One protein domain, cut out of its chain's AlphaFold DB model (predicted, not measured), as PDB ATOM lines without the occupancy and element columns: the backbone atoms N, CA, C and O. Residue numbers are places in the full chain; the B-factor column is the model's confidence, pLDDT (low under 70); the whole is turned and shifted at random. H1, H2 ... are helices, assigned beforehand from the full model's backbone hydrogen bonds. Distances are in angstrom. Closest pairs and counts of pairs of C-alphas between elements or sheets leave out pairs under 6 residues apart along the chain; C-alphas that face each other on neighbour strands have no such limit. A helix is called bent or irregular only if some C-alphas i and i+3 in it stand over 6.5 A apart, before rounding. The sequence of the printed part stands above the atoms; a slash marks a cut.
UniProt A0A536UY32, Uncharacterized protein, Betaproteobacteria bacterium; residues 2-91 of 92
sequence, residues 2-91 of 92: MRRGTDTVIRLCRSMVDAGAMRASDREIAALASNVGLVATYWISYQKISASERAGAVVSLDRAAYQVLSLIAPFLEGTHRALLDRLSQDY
ATOM      1  N   MET A   2      -9.773  -1.637 -49.026       61.97
ATOM      2  CA  MET A   2     -10.012  -1.449 -47.578       61.97
ATOM      3  C   MET A   2      -8.945  -0.596 -46.869       61.97
ATOM      4  O   MET A   2      -9.301   0.342 -46.171       61.97
ATOM      5  N   ARG A   3      -7.647  -0.827 -47.133       67.31
ATOM      6  CA  ARG A   3      -6.545  -0.093 -46.475       67.31
ATOM      7  C   ARG A   3      -6.614   1.435 -46.668       67.31
ATOM      8  O   ARG A   3      -6.451   2.172 -45.710       67.31
ATOM      9  N   ARG A   4      -6.967   1.908 -47.874       73.50
ATOM     10  CA  ARG A   4      -7.164   3.349 -48.150       73.50
ATOM     11  C   ARG A   4      -8.382   3.931 -47.423       73.50
ATOM     12  O   ARG A   4      -8.331   5.076 -46.981       73.50
ATOM     13  N   GLY A   5      -9.469   3.164 -47.317       75.62
ATOM     14  CA  GLY A   5     -10.670   3.583 -46.589       75.62
ATOM     15  C   GLY A   5     -10.389   3.738 -45.095       75.62
ATOM     16  O   GLY A   5     -10.703   4.773 -44.516       75.62
ATOM     17  N   THR A   6      -9.697   2.761 -44.506       83.81
ATOM     18  CA  THR A   6      -9.265   2.786 -43.103       83.81
ATOM     19  C   THR A   6      -8.375   3.996 -42.806       83.81
ATOM     20  O   THR A   6      -8.667   4.743 -41.876       83.81
ATOM     21  N   ASP A   7      -7.360   4.266 -43.632       88.56
ATOM     22  CA  ASP A   7      -6.468   5.419 -43.437       88.56
ATOM     23  C   ASP A   7      -7.217   6.764 -43.503       88.56
ATOM     24  O   ASP A   7      -6.893   7.711 -42.783       88.56
ATOM     25  N   THR A   8      -8.249   6.845 -44.350       89.62
ATOM     26  CA  THR A   8      -9.092   8.042 -44.475       89.62
ATOM     27  C   THR A   8      -9.913   8.275 -43.209       89.62
ATOM     28  O   THR A   8      -9.952   9.398 -42.707       89.62
ATOM     29  N   VAL A   9     -10.516   7.219 -42.652       89.44
ATOM     30  CA  VAL A   9     -11.286   7.299 -41.400       89.44
ATOM     31  C   VAL A   9     -10.382   7.671 -40.224       89.44
ATOM     32  O   VAL A   9     -10.738   8.550 -39.448       89.44
ATOM     33  N   ILE A  10      -9.181   7.087 -40.134       93.62
ATOM     34  CA  ILE A  10      -8.202   7.429 -39.087       93.62
ATOM     35  C   ILE A  10      -7.864   8.921 -39.131       93.62
ATOM     36  O   ILE A  10      -7.901   9.597 -38.104       93.62
ATOM     37  N   ARG A  11      -7.549   9.449 -40.320       94.19
ATOM     38  CA  ARG A  11      -7.246  10.876 -40.493       94.19
ATOM     39  C   ARG A  11      -8.417  11.771 -40.103       94.19
ATOM     40  O   ARG A  11      -8.195  12.797 -39.468       94.19
ATOM     41  N   LEU A  12      -9.636  11.393 -40.482       91.38
ATOM     42  CA  LEU A  12     -10.840  12.145 -40.143       91.38
ATOM     43  C   LEU A  12     -11.056  12.187 -38.624       91.38
ATOM     44  O   LEU A  12     -11.223  13.266 -38.065       91.38
ATOM     45  N   CYS A  13     -10.992  11.037 -37.948       92.44
ATOM     46  CA  CYS A  13     -11.128  10.957 -36.494       92.44
ATOM     47  C   CYS A  13     -10.064  11.783 -35.768       92.44
ATOM     48  O   CYS A  13     -10.408  12.547 -34.874       92.44
ATOM     49  N   ARG A  14      -8.797  11.704 -36.193       94.94
ATOM     50  CA  ARG A  14      -7.719  12.526 -35.621       94.94
ATOM     51  C   ARG A  14      -7.984  14.018 -35.782       94.94
ATOM     52  O   ARG A  14      -7.925  14.741 -34.800       94.94
ATOM     53  N   SER A  15      -8.399  14.453 -36.972       93.06
ATOM     54  CA  SER A  15      -8.765  15.854 -37.200       93.06
ATOM     55  C   SER A  15      -9.920  16.321 -36.307       93.06
ATOM     56  O   SER A  15      -9.942  17.484 -35.918       93.06
ATOM     57  N   MET A  16     -10.886  15.452 -35.992       91.50
ATOM     58  CA  MET A  16     -11.983  15.785 -35.076       91.50
ATOM     59  C   MET A  16     -11.528  15.833 -33.615       91.50
ATOM     60  O   MET A  16     -12.041  16.657 -32.860       91.50
ATOM     61  N   VAL A  17     -10.575  14.986 -33.221       93.44
ATOM     62  CA  VAL A  17      -9.944  15.049 -31.894       93.44
ATOM     63  C   VAL A  17      -9.144  16.342 -31.746       93.44
ATOM     64  O   VAL A  17      -9.342  17.063 -30.773       93.44
ATOM     65  N   ASP A  18      -8.331  16.692 -32.745       93.31
ATOM     66  CA  ASP A  18      -7.542  17.932 -32.761       93.31
ATOM     67  C   ASP A  18      -8.436  19.185 -32.698       93.31
ATOM     68  O   ASP A  18      -8.082  20.183 -32.074       93.31
ATOM     69  N   ALA A  19      -9.625  19.122 -33.307       90.31
ATOM     70  CA  ALA A  19     -10.630  20.184 -33.266       90.31
ATOM     71  C   ALA A  19     -11.495  20.186 -31.985       90.31
ATOM     72  O   ALA A  19     -12.364  21.046 -31.842       90.31
ATOM     73  N   GLY A  20     -11.314  19.223 -31.071       89.06
ATOM     74  CA  GLY A  20     -12.114  19.081 -29.847       89.06
ATOM     75  C   GLY A  20     -13.554  18.595 -30.064       89.06
ATOM     76  O   GLY A  20     -14.359  18.618 -29.135       89.06
ATOM     77  N   ALA A  21     -13.899  18.152 -31.275       88.31
ATOM     78  CA  ALA A  21     -15.222  17.628 -31.622       88.31
ATOM     79  C   ALA A  21     -15.408  16.150 -31.229       88.31
ATOM     80  O   ALA A  21     -16.538  15.666 -31.130       88.31
ATOM     81  N   MET A  22     -14.303  15.431 -31.017       92.44
ATOM     82  CA  MET A  22     -14.274  14.017 -30.653       92.44
ATOM     83  C   MET A  22     -13.312  13.777 -29.486       92.44
ATOM     84  O   MET A  22     -12.231  14.357 -29.440       92.44
ATOM     85  N   ARG A  23     -13.666  12.857 -28.585       94.19
ATOM     86  CA  ARG A  23     -12.774  12.321 -27.558       94.19
ATOM     87  C   ARG A  23     -12.597  10.819 -27.756       94.19
ATOM     88  O   ARG A  23     -13.441  10.026 -27.353       94.19
ATOM     89  N   ALA A  24     -11.489  10.438 -28.386       93.38
ATOM     90  CA  ALA A  24     -11.124   9.047 -28.639       93.38
ATOM     91  C   ALA A  24      -9.602   8.870 -28.556       93.38
ATOM     92  O   ALA A  24      -8.841   9.713 -29.029       93.38
ATOM     93  N   SER A  25      -9.154   7.762 -27.975       94.62
ATOM     94  CA  SER A  25      -7.756   7.328 -27.995       94.62
ATOM     95  C   SER A  25      -7.353   6.787 -29.371       94.62
ATOM     96  O   SER A  25      -8.191   6.313 -30.138       94.62
ATOM     97  N   ASP A  26      -6.051   6.751 -29.674       93.12
ATOM     98  CA  ASP A  26      -5.541   6.154 -30.921       93.12
ATOM     99  C   ASP A  26      -6.000   4.698 -31.119       93.12
ATOM    100  O   ASP A  26      -6.277   4.269 -32.242       93.12
ATOM    101  N   ARG A  27      -6.116   3.935 -30.023       93.62
ATOM    102  CA  ARG A  27      -6.622   2.559 -30.058       93.62
ATOM    103  C   ARG A  27      -8.090   2.515 -30.481       93.62
ATOM    104  O   ARG A  27      -8.462   1.662 -31.284       93.62
ATOM    105  N   GLU A  28      -8.910   3.418 -29.952       94.12
ATOM    106  CA  GLU A  28     -10.326   3.526 -30.310       94.12
ATOM    107  C   GLU A  28     -10.491   3.982 -31.761       94.12
ATOM    108  O   GLU A  28     -11.273   3.379 -32.489       94.12
ATOM    109  N   ILE A  29      -9.687   4.945 -32.222       94.31
ATOM    110  CA  ILE A  29      -9.674   5.408 -33.618       94.31
ATOM    111  C   ILE A  29      -9.329   4.264 -34.583       94.31
ATOM    112  O   ILE A  29      -9.995   4.084 -35.606       94.31
ATOM    113  N   ALA A  30      -8.314   3.455 -34.263       92.44
ATOM    114  CA  ALA A  30      -7.932   2.308 -35.084       92.44
ATOM    115  C   ALA A  30      -9.038   1.233 -35.145       92.44
ATOM    116  O   ALA A  30      -9.301   0.660 -36.211       92.44
ATOM    117  N   ALA A  31      -9.717   0.981 -34.020       92.25
ATOM    118  CA  ALA A  31     -10.856   0.066 -33.963       92.25
ATOM    119  C   ALA A  31     -12.048   0.590 -34.783       92.25
ATOM    120  O   ALA A  31     -12.625  -0.153 -35.576       92.25
ATOM    121  N   LEU A  32     -12.357   1.885 -34.668       91.50
ATOM    122  CA  LEU A  32     -13.383   2.577 -35.449       91.50
ATOM    123  C   LEU A  32     -13.146   2.419 -36.950       91.50
ATOM    124  O   LEU A  32     -14.026   1.963 -37.675       91.50
ATOM    125  N   ALA A  33     -11.936   2.718 -37.417       90.94
ATOM    126  CA  ALA A  33     -11.597   2.626 -38.830       90.94
ATOM    127  C   ALA A  33     -11.685   1.190 -39.379       90.94
ATOM    128  O   ALA A  33     -12.076   0.983 -40.531       90.94
ATOM    129  N   SER A  34     -11.361   0.195 -38.549       91.25
ATOM    130  CA  SER A  34     -11.514  -1.223 -38.896       91.25
ATOM    131  C   SER A  34     -12.989  -1.617 -38.997       91.25
ATOM    132  O   SER A  34     -13.395  -2.238 -39.980       91.25
ATOM    133  N   ASN A  35     -13.808  -1.193 -38.032       90.12
ATOM    134  CA  ASN A  35     -15.242  -1.477 -38.007       90.12
ATOM    135  C   ASN A  35     -15.984  -0.796 -39.163       90.12
ATOM    136  O   ASN A  35     -16.796  -1.438 -39.821       90.12
ATOM    137  N   VAL A  36     -15.656   0.457 -39.486       87.19
ATOM    138  CA  VAL A  36     -16.206   1.149 -40.663       87.19
ATOM    139  C   VAL A  36     -15.833   0.416 -41.953       87.19
ATOM    140  O   VAL A  36     -16.684   0.222 -42.819       87.19
ATOM    141  N   GLY A  37     -14.588  -0.060 -42.068       88.06
ATOM    142  CA  GLY A  37     -14.153  -0.878 -43.200       88.06
ATOM    143  C   GLY A  37     -14.926  -2.195 -43.322       88.06
ATOM    144  O   GLY A  37     -15.318  -2.571 -44.428       88.06
ATOM    145  N   LEU A  38     -15.182  -2.877 -42.202       88.50
ATOM    146  CA  LEU A  38     -15.989  -4.099 -42.154       88.50
ATOM    147  C   LEU A  38     -17.437  -3.834 -42.569       88.50
ATOM    148  O   LEU A  38     -17.932  -4.519 -43.462       88.50
ATOM    149  N   VAL A  39     -18.085  -2.822 -41.983       86.31
ATOM    150  CA  VAL A  39     -19.464  -2.439 -42.321       86.31
ATOM    151  C   VAL A  39     -19.559  -2.111 -43.805       86.31
ATOM    152  O   VAL A  39     -20.357  -2.729 -44.498       86.31
ATOM    153  N   ALA A  40     -18.692  -1.243 -44.333       83.12
ATOM    154  CA  ALA A  40     -18.712  -0.864 -45.746       83.12
ATOM    155  C   ALA A  40     -18.480  -2.051 -46.703       83.12
ATOM    156  O   ALA A  40     -19.058  -2.093 -47.786       83.12
ATOM    157  N   THR A  41     -17.651  -3.024 -46.311       86.06
ATOM    158  CA  THR A  41     -17.303  -4.178 -47.160       86.06
ATOM    159  C   THR A  41     -18.374  -5.263 -47.129       86.06
ATOM    160  O   THR A  41     -18.675  -5.871 -48.155       86.06
ATOM    161  N   TYR A  42     -18.958  -5.515 -45.958       86.88
ATOM    162  CA  TYR A  42     -19.870  -6.636 -45.742       86.88
ATOM    163  C   TYR A  42     -21.338  -6.222 -45.631       86.88
ATOM    164  O   TYR A  42     -22.183  -7.084 -45.400       86.88
ATOM    165  N   TRP A  43     -21.670  -4.948 -45.856       84.44
ATOM    166  CA  TRP A  43     -23.031  -4.427 -45.716       84.44
ATOM    167  C   TRP A  43     -24.081  -5.233 -46.491       84.44
ATOM    168  O   TRP A  43     -25.105  -5.622 -45.938       84.44
ATOM    169  N   ILE A  44     -23.811  -5.537 -47.766       79.25
ATOM    170  CA  ILE A  44     -24.745  -6.288 -48.621       79.25
ATOM    171  C   ILE A  44     -24.908  -7.729 -48.118       79.25
ATOM    172  O   ILE A  44     -26.017  -8.259 -48.111       79.25
ATOM    173  N   SER A  45     -23.818  -8.364 -47.683       83.62
ATOM    174  CA  SER A  45     -23.852  -9.718 -47.123       83.62
ATOM    175  C   SER A  45     -24.639  -9.761 -45.814       83.62
ATOM    176  O   SER A  45     -25.461 -10.655 -45.631       83.62
ATOM    177  N   TYR A  46     -24.443  -8.768 -44.942       82.38
ATOM    178  CA  TYR A  46     -25.214  -8.606 -43.714       82.38
ATOM    179  C   TYR A  46     -26.704  -8.426 -44.016       82.38
ATOM    180  O   TYR A  46     -27.512  -9.192 -43.502       82.38
ATOM    181  N   GLN A  47     -27.058  -7.508 -44.928       76.88
ATOM    182  CA  GLN A  47     -28.450  -7.270 -45.316       76.88
ATOM    183  C   GLN A  47     -29.142  -8.527 -45.848       76.88
ATOM    184  O   GLN A  47     -30.275  -8.796 -45.468       76.88
ATOM    185  N   LYS A  48     -28.466  -9.324 -46.684       77.69
ATOM    186  CA  LYS A  48     -29.026 -10.576 -47.222       77.69
ATOM    187  C   LYS A  48     -29.346 -11.601 -46.134       77.69
ATOM    188  O   LYS A  48     -30.344 -12.302 -46.250       77.69
ATOM    189  N   ILE A  49     -28.518 -11.682 -45.094       80.94
ATOM    190  CA  ILE A  49     -28.730 -12.594 -43.964       80.94
ATOM    191  C   ILE A  49     -29.823 -12.042 -43.037       80.94
ATOM    192  O   ILE A  49     -30.728 -12.773 -42.646       80.94
ATOM    193  N   SER A  50     -29.791 -10.743 -42.729       72.94
ATOM    194  CA  SER A  50     -30.772 -10.100 -41.848       72.94
ATOM    195  C   SER A  50     -32.162  -9.950 -42.477       72.94
ATOM    196  O   SER A  50     -33.156  -9.888 -41.762       72.94
ATOM    197  N   ALA A  51     -32.263  -9.893 -43.809       64.56
ATOM    198  CA  ALA A  51     -33.530  -9.762 -44.534       64.56
ATOM    199  C   ALA A  51     -34.363 -11.055 -44.570       64.56
ATOM    200  O   ALA A  51     -35.474 -11.034 -45.097       64.56
ATOM    201  N   SER A  52     -33.884 -12.155 -43.970       53.84
ATOM    202  CA  SER A  52     -34.646 -13.406 -43.833       53.84
ATOM    203  C   SER A  52     -36.009 -13.230 -43.138       53.84
ATOM    204  O   SER A  52     -36.853 -14.109 -43.279       53.84
ATOM    205  N   GLU A  53     -36.262 -12.118 -42.433       51.66
ATOM    206  CA  GLU A  53     -37.577 -11.817 -41.837       51.66
ATOM    207  C   GLU A  53     -38.457 -10.844 -42.646       51.66
ATOM    208  O   GLU A  53     -39.640 -10.695 -42.342       51.66
ATOM    209  N   ARG A  54     -37.947 -10.174 -43.691       51.81
ATOM    210  CA  ARG A  54     -38.744  -9.243 -44.516       51.81
ATOM    211  C   ARG A  54     -38.414  -9.414 -45.992       51.81
ATOM    212  O   ARG A  54     -37.558  -8.723 -46.548       51.81
ATOM    213  N   ALA A  55     -39.129 -10.339 -46.624       42.41
ATOM    214  CA  ALA A  55     -39.128 -10.524 -48.067       42.41
ATOM    215  C   ALA A  55     -39.416  -9.181 -48.772       42.41
ATOM    216  O   ALA A  55     -40.508  -8.633 -48.644       42.41
ATOM    217  N   GLY A  56     -38.423  -8.641 -49.488       50.34
ATOM    218  CA  GLY A  56     -38.577  -7.450 -50.334       50.34
ATOM    219  C   GLY A  56     -37.799  -6.196 -49.919       50.34
ATOM    220  O   GLY A  56     -37.930  -5.176 -50.592       50.34
ATOM    221  N   ALA A  57     -36.978  -6.230 -48.862       55.03
ATOM    222  CA  ALA A  57     -36.163  -5.069 -48.493       55.03
ATOM    223  C   ALA A  57     -35.079  -4.783 -49.557       55.03
ATOM    224  O   ALA A  57     -34.127  -5.546 -49.725       55.03
ATOM    225  N   VAL A  58     -35.240  -3.672 -50.281       58.25
ATOM    226  CA  VAL A  58     -34.225  -3.108 -51.183       58.25
ATOM    227  C   VAL A  58     -32.970  -2.795 -50.368       58.25
ATOM    228  O   VAL A  58     -33.070  -2.256 -49.266       58.25
ATOM    229  N   VAL A  59     -31.791  -3.129 -50.910       61.09
ATOM    230  CA  VAL A  59     -30.486  -2.792 -50.319       61.09
ATOM    231  C   VAL A  59     -30.447  -1.285 -50.049       61.09
ATOM    232  O   VAL A  59     -30.287  -0.504 -50.984       61.09
ATOM    233  N   SER A  60     -30.594  -0.875 -48.787       68.19
ATOM    234  CA  SER A  60     -30.535   0.544 -48.408       68.19
ATOM    235  C   SER A  60     -29.110   0.924 -48.032       68.19
ATOM    236  O   SER A  60     -28.472   0.281 -47.192       68.19
ATOM    237  N   LEU A  61     -28.586   1.953 -48.692       69.94
ATOM    238  CA  LEU A  61     -27.286   2.556 -48.381       69.94
ATOM    239  C   LEU A  61     -27.380   3.501 -47.173       69.94
ATOM    240  O   LEU A  61     -26.430   3.614 -46.404       69.94
ATOM    241  N   ASP A  62     -28.545   4.105 -46.976       73.25
ATOM    242  CA  ASP A  62     -28.956   4.918 -45.830       73.25
ATOM    243  C   ASP A  62     -28.735   4.189 -44.496       73.25
ATOM    244  O   ASP A  62     -28.033   4.688 -43.618       73.25
ATOM    245  N   ARG A  63     -29.188   2.939 -44.378       76.06
ATOM    246  CA  ARG A  63     -28.924   2.103 -43.196       76.06
ATOM    247  C   ARG A  63     -27.439   1.797 -42.958       76.06
ATOM    248  O   ARG A  63     -27.027   1.624 -41.810       76.06
ATOM    249  N   ALA A  64     -26.628   1.737 -44.017       78.00
ATOM    250  CA  ALA A  64     -25.180   1.561 -43.889       78.00
ATOM    251  C   ALA A  64     -24.546   2.802 -43.255       78.00
ATOM    252  O   ALA A  64     -23.719   2.690 -42.348       78.00
ATOM    253  N   ALA A  65     -24.965   3.982 -43.726       79.38
ATOM    254  CA  ALA A  65     -24.535   5.262 -43.183       79.38
ATOM    255  C   ALA A  65     -24.939   5.379 -41.710       79.38
ATOM    256  O   ALA A  65     -24.074   5.643 -40.880       79.38
ATOM    257  N   TYR A  66     -26.187   5.055 -41.361       82.12
ATOM    258  CA  TYR A  66     -26.640   5.026 -39.967       82.12
ATOM    259  C   TYR A  66     -25.758   4.143 -39.070       82.12
ATOM    260  O   TYR A  66     -25.394   4.553 -37.966       82.12
ATOM    261  N   GLN A  67     -25.365   2.949 -39.532       83.81
ATOM    262  CA  GLN A  67     -24.500   2.085 -38.724       83.81
ATOM    263  C   GLN A  67     -23.091   2.644 -38.538       83.81
ATOM    264  O   GLN A  67     -22.534   2.577 -37.444       83.81
ATOM    265  N   VAL A  68     -22.517   3.246 -39.578       85.62
ATOM    266  CA  VAL A  68     -21.230   3.942 -39.459       85.62
ATOM    267  C   VAL A  68     -21.329   5.117 -38.485       85.62
ATOM    268  O   VAL A  68     -20.455   5.272 -37.632       85.62
ATOM    269  N   LEU A  69     -22.400   5.910 -38.558       83.25
ATOM    270  CA  LEU A  69     -22.630   7.031 -37.643       83.25
ATOM    271  C   LEU A  69     -22.786   6.533 -36.199       83.25
ATOM    272  O   LEU A  69     -22.157   7.081 -35.299       83.25
ATOM    273  N   SER A  70     -23.513   5.436 -35.982       85.00
ATOM    274  CA  SER A  70     -23.700   4.821 -34.659       85.00
ATOM    275  C   SER A  70     -22.386   4.368 -34.007       85.00
ATOM    276  O   SER A  70     -22.254   4.435 -32.787       85.00
ATOM    277  N   LEU A  71     -21.388   3.952 -34.797       86.50
ATOM    278  CA  LEU A  71     -20.046   3.619 -34.297       86.50
ATOM    279  C   LEU A  71     -19.247   4.860 -33.864       86.50
ATOM    280  O   LEU A  71     -18.385   4.761 -32.995       86.50
ATOM    281  N   ILE A  72     -19.516   6.015 -34.477       85.44
ATOM    282  CA  ILE A  72     -18.821   7.286 -34.229       85.44
ATOM    283  C   ILE A  72     -19.475   8.058 -33.071       85.44
ATOM    284  O   ILE A  72     -18.775   8.709 -32.294       85.44
ATOM    285  N   ALA A  73     -20.799   7.953 -32.926       86.06
ATOM    286  CA  ALA A  73     -21.623   8.696 -31.968       86.06
ATOM    287  C   ALA A  73     -21.095   8.753 -30.525       86.06
ATOM    288  O   ALA A  73     -21.114   9.841 -29.945       86.06
ATOM    289  N   PRO A  74     -20.614   7.647 -29.920       86.69
ATOM    290  CA  PRO A  74     -20.194   7.644 -28.519       86.69
ATOM    291  C   PRO A  74     -18.947   8.490 -28.250       86.69
ATOM    292  O   PRO A  74     -18.685   8.836 -27.103       86.69
ATOM    293  N   PHE A  75     -18.182   8.805 -29.295       87.12
ATOM    294  CA  PHE A  75     -16.930   9.547 -29.193       87.12
ATOM    295  C   PHE A  75     -17.108  11.043 -29.465       87.12
ATOM    296  O   PHE A  75     -16.161  11.800 -29.275       87.12
ATOM    297  N   LEU A  76     -18.280  11.486 -29.934       85.25
ATOM    298  CA  LEU A  76     -18.542  12.898 -30.216       85.25
ATOM    299  C   LEU A  76     -18.905  13.663 -28.942       85.25
ATOM    300  O   LEU A  76     -19.702  13.200 -28.129       85.25
ATOM    301  N   GLU A  77     -18.364  14.871 -28.813       81.88
ATOM    302  CA  GLU A  77     -18.564  15.742 -27.651       81.88
ATOM    303  C   GLU A  77     -19.503  16.921 -27.984       81.88
ATOM    304  O   GLU A  77     -19.523  17.459 -29.102       81.88
ATOM    305  N   GLY A  78     -20.288  17.351 -26.991       70.25
ATOM    306  CA  GLY A  78     -21.130  18.551 -27.064       70.25
ATOM    307  C   GLY A  78     -22.133  18.563 -28.229       70.25
ATOM    308  O   GLY A  78     -22.877  17.608 -28.456       70.25
ATOM    309  N   THR A  79     -22.173  19.670 -28.974       61.50
ATOM    310  CA  THR A  79     -23.131  19.921 -30.070       61.50
ATOM    311  C   THR A  79     -22.967  18.964 -31.259       61.50
ATOM    312  O   THR A  79     -23.912  18.761 -32.020       61.50
ATOM    313  N   HIS A  80     -21.803  18.326 -31.411       61.56
ATOM    314  CA  HIS A  80     -21.531  17.396 -32.514       61.56
ATOM    315  C   HIS A  80     -22.326  16.097 -32.385       61.56
ATOM    316  O   HIS A  80     -22.760  15.539 -33.391       61.56
ATOM    317  N   ARG A  81     -22.601  15.661 -31.149       66.44
ATOM    318  CA  ARG A  81     -23.489  14.524 -30.888       66.44
ATOM    319  C   ARG A  81     -24.934  14.837 -31.284       66.44
ATOM    320  O   ARG A  81     -25.560  14.035 -31.962       66.44
ATOM    321  N   ALA A  82     -25.412  16.045 -30.980       64.25
ATOM    322  CA  ALA A  82     -26.755  16.486 -31.363       64.25
ATOM    323  C   ALA A  82     -26.934  16.615 -32.891       64.25
ATOM    324  O   ALA A  82     -28.007  16.322 -33.417       64.25
ATOM    325  N   LEU A  83     -25.885  17.023 -33.617       63.16
ATOM    326  CA  LEU A  83     -25.892  17.040 -35.085       63.16
ATOM    327  C   LEU A  83     -26.006  15.620 -35.652       63.16
ATOM    328  O   LEU A  83     -26.765  15.384 -36.590       63.16
ATOM    329  N   LEU A  84     -25.268  14.677 -35.064       66.62
ATOM    330  CA  LEU A  84     -25.300  13.280 -35.470       66.62
ATOM    331  C   LEU A  84     -26.660  12.631 -35.184       66.62
ATOM    332  O   LEU A  84     -27.160  11.898 -36.032       66.62
ATOM    333  N   ASP A  85     -27.276  12.935 -34.041       66.44
ATOM    334  CA  ASP A  85     -28.615  12.451 -33.689       66.44
ATOM    335  C   ASP A  85     -29.662  12.972 -34.682       66.44
ATOM    336  O   ASP A  85     -30.512  12.213 -35.147       66.44
ATOM    337  N   ARG A  86     -29.560  14.248 -35.079       63.97
ATOM    338  CA  ARG A  86     -30.446  14.848 -36.085       63.97
ATOM    339  C   ARG A  86     -30.274  14.200 -37.457       63.97
ATOM    340  O   ARG A  86     -31.264  13.834 -38.070       63.97
ATOM    341  N   LEU A  87     -29.032  14.017 -37.907       64.75
ATOM    342  CA  LEU A  87     -28.742  13.337 -39.171       64.75
ATOM    343  C   LEU A  87     -29.203  11.878 -39.140       64.75
ATOM    344  O   LEU A  87     -29.714  11.383 -40.132       64.75
ATOM    345  N   SER A  88     -29.066  11.198 -38.000       65.69
ATOM    346  CA  SER A  88     -29.498   9.808 -37.816       65.69
ATOM    347  C   SER A  88     -31.010   9.623 -37.972       65.69
ATOM    348  O   SER A  88     -31.427   8.559 -38.422       65.69
ATOM    349  N   GLN A  89     -31.819  10.643 -37.658       65.75
ATOM    350  CA  GLN A  89     -33.265  10.616 -37.912       65.75
ATOM    351  C   GLN A  89     -33.614  10.647 -39.404       65.75
ATOM    352  O   GLN A  89     -34.652  10.112 -39.771       65.75
ATOM    353  N   ASP A  90     -32.748  11.196 -40.258       63.50
ATOM    354  CA  ASP A  90     -32.975  11.245 -41.709       63.50
ATOM    355  C   ASP A  90     -32.657   9.901 -42.407       63.50
ATOM    356  O   ASP A  90     -32.978   9.721 -43.581       63.50
ATOM    357  N   TYR A  91     -32.017   8.954 -41.703       55.75
ATOM    358  CA  TYR A  91     -31.636   7.632 -42.231       55.75
ATOM    359  C   TYR A  91     -32.591   6.488 -41.826       55.75
ATOM    360  O   TYR A  91     -32.332   5.338 -42.197       55.75
TER     361      TYR A  91
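AT A GLANCE: This is residues 2 to 91 of the 92 residues of an uncharacterized protein of Betaproteobacteria bacterium (UniProt A0A536UY32). Helices H2a, H3 and H4 lie side by side as a slightly curved layer, with H3 in the middle, and H1 packs slantwise on H2a. At the far end of H2a the bent helix H2 turns into its second arm, H2b, which reaches away from the other helices and makes much of the length. The printed part has 90 residues with four named helices, H1, H2, H3 and H4 in chain order, and no named strand: all helix. It is only just compact, close to loose, with a radius of gyration of the C-alphas of 14.4 A, and only just flat, spanning 45 by 30 by 16 A.

IN THESE COORDINATES: Find C-alpha 2 at (-10.012, -1.449, -47.578); from there H1 runs to residue 18, 24.5 A. H2, residues 26 to 53, was assigned as one helix by its hydrogen bonds but is bent: C-alphas 41 and 44 are 7.9 A apart. Its arms are H2a, residues 26 to 41, 22.6 A, and H2b, residues 44 to 53, irregular with C-alphas 50 and 53 7.0 A apart. H3, residues 62 to 75, 21.0 A, is irregular, with C-alphas 71 and 74 7.0 A apart. H4, residues 79 to 89, ends at C-alpha 89 (-33.265, 10.616, -37.912).

HOW THE PARTS SIT: H1 and H2a form a helical hairpin at a steep tilt of 42 degrees; their closest C-alphas, Thr 6 and Ala 33, are 4.9 A apart. H2a touches H3, opposite ways at 8 degrees, a shallow tilt; the closest C-alphas are Val 36 and Val 68, 5.9 A. H3 and H4 form a helical hairpin at a shallow 23 degrees, closest at C-alphas Tyr 66 and Ser 88, 6.0 A. H2b touches no helix. Every O i to N i+4 pair is within hydrogen-bond range in H1, H2a and H4, against 4 of 6 in H2b and 8 of 10 in H3.

THE WHOLE: The C-alphas farthest apart, Asp 18 and Ala 55, are 45.2 A apart. The printed part has no cut and no long link. Look for pLDDT under 70 at residues 2 to 3, 51 to 61 and 79 to 91.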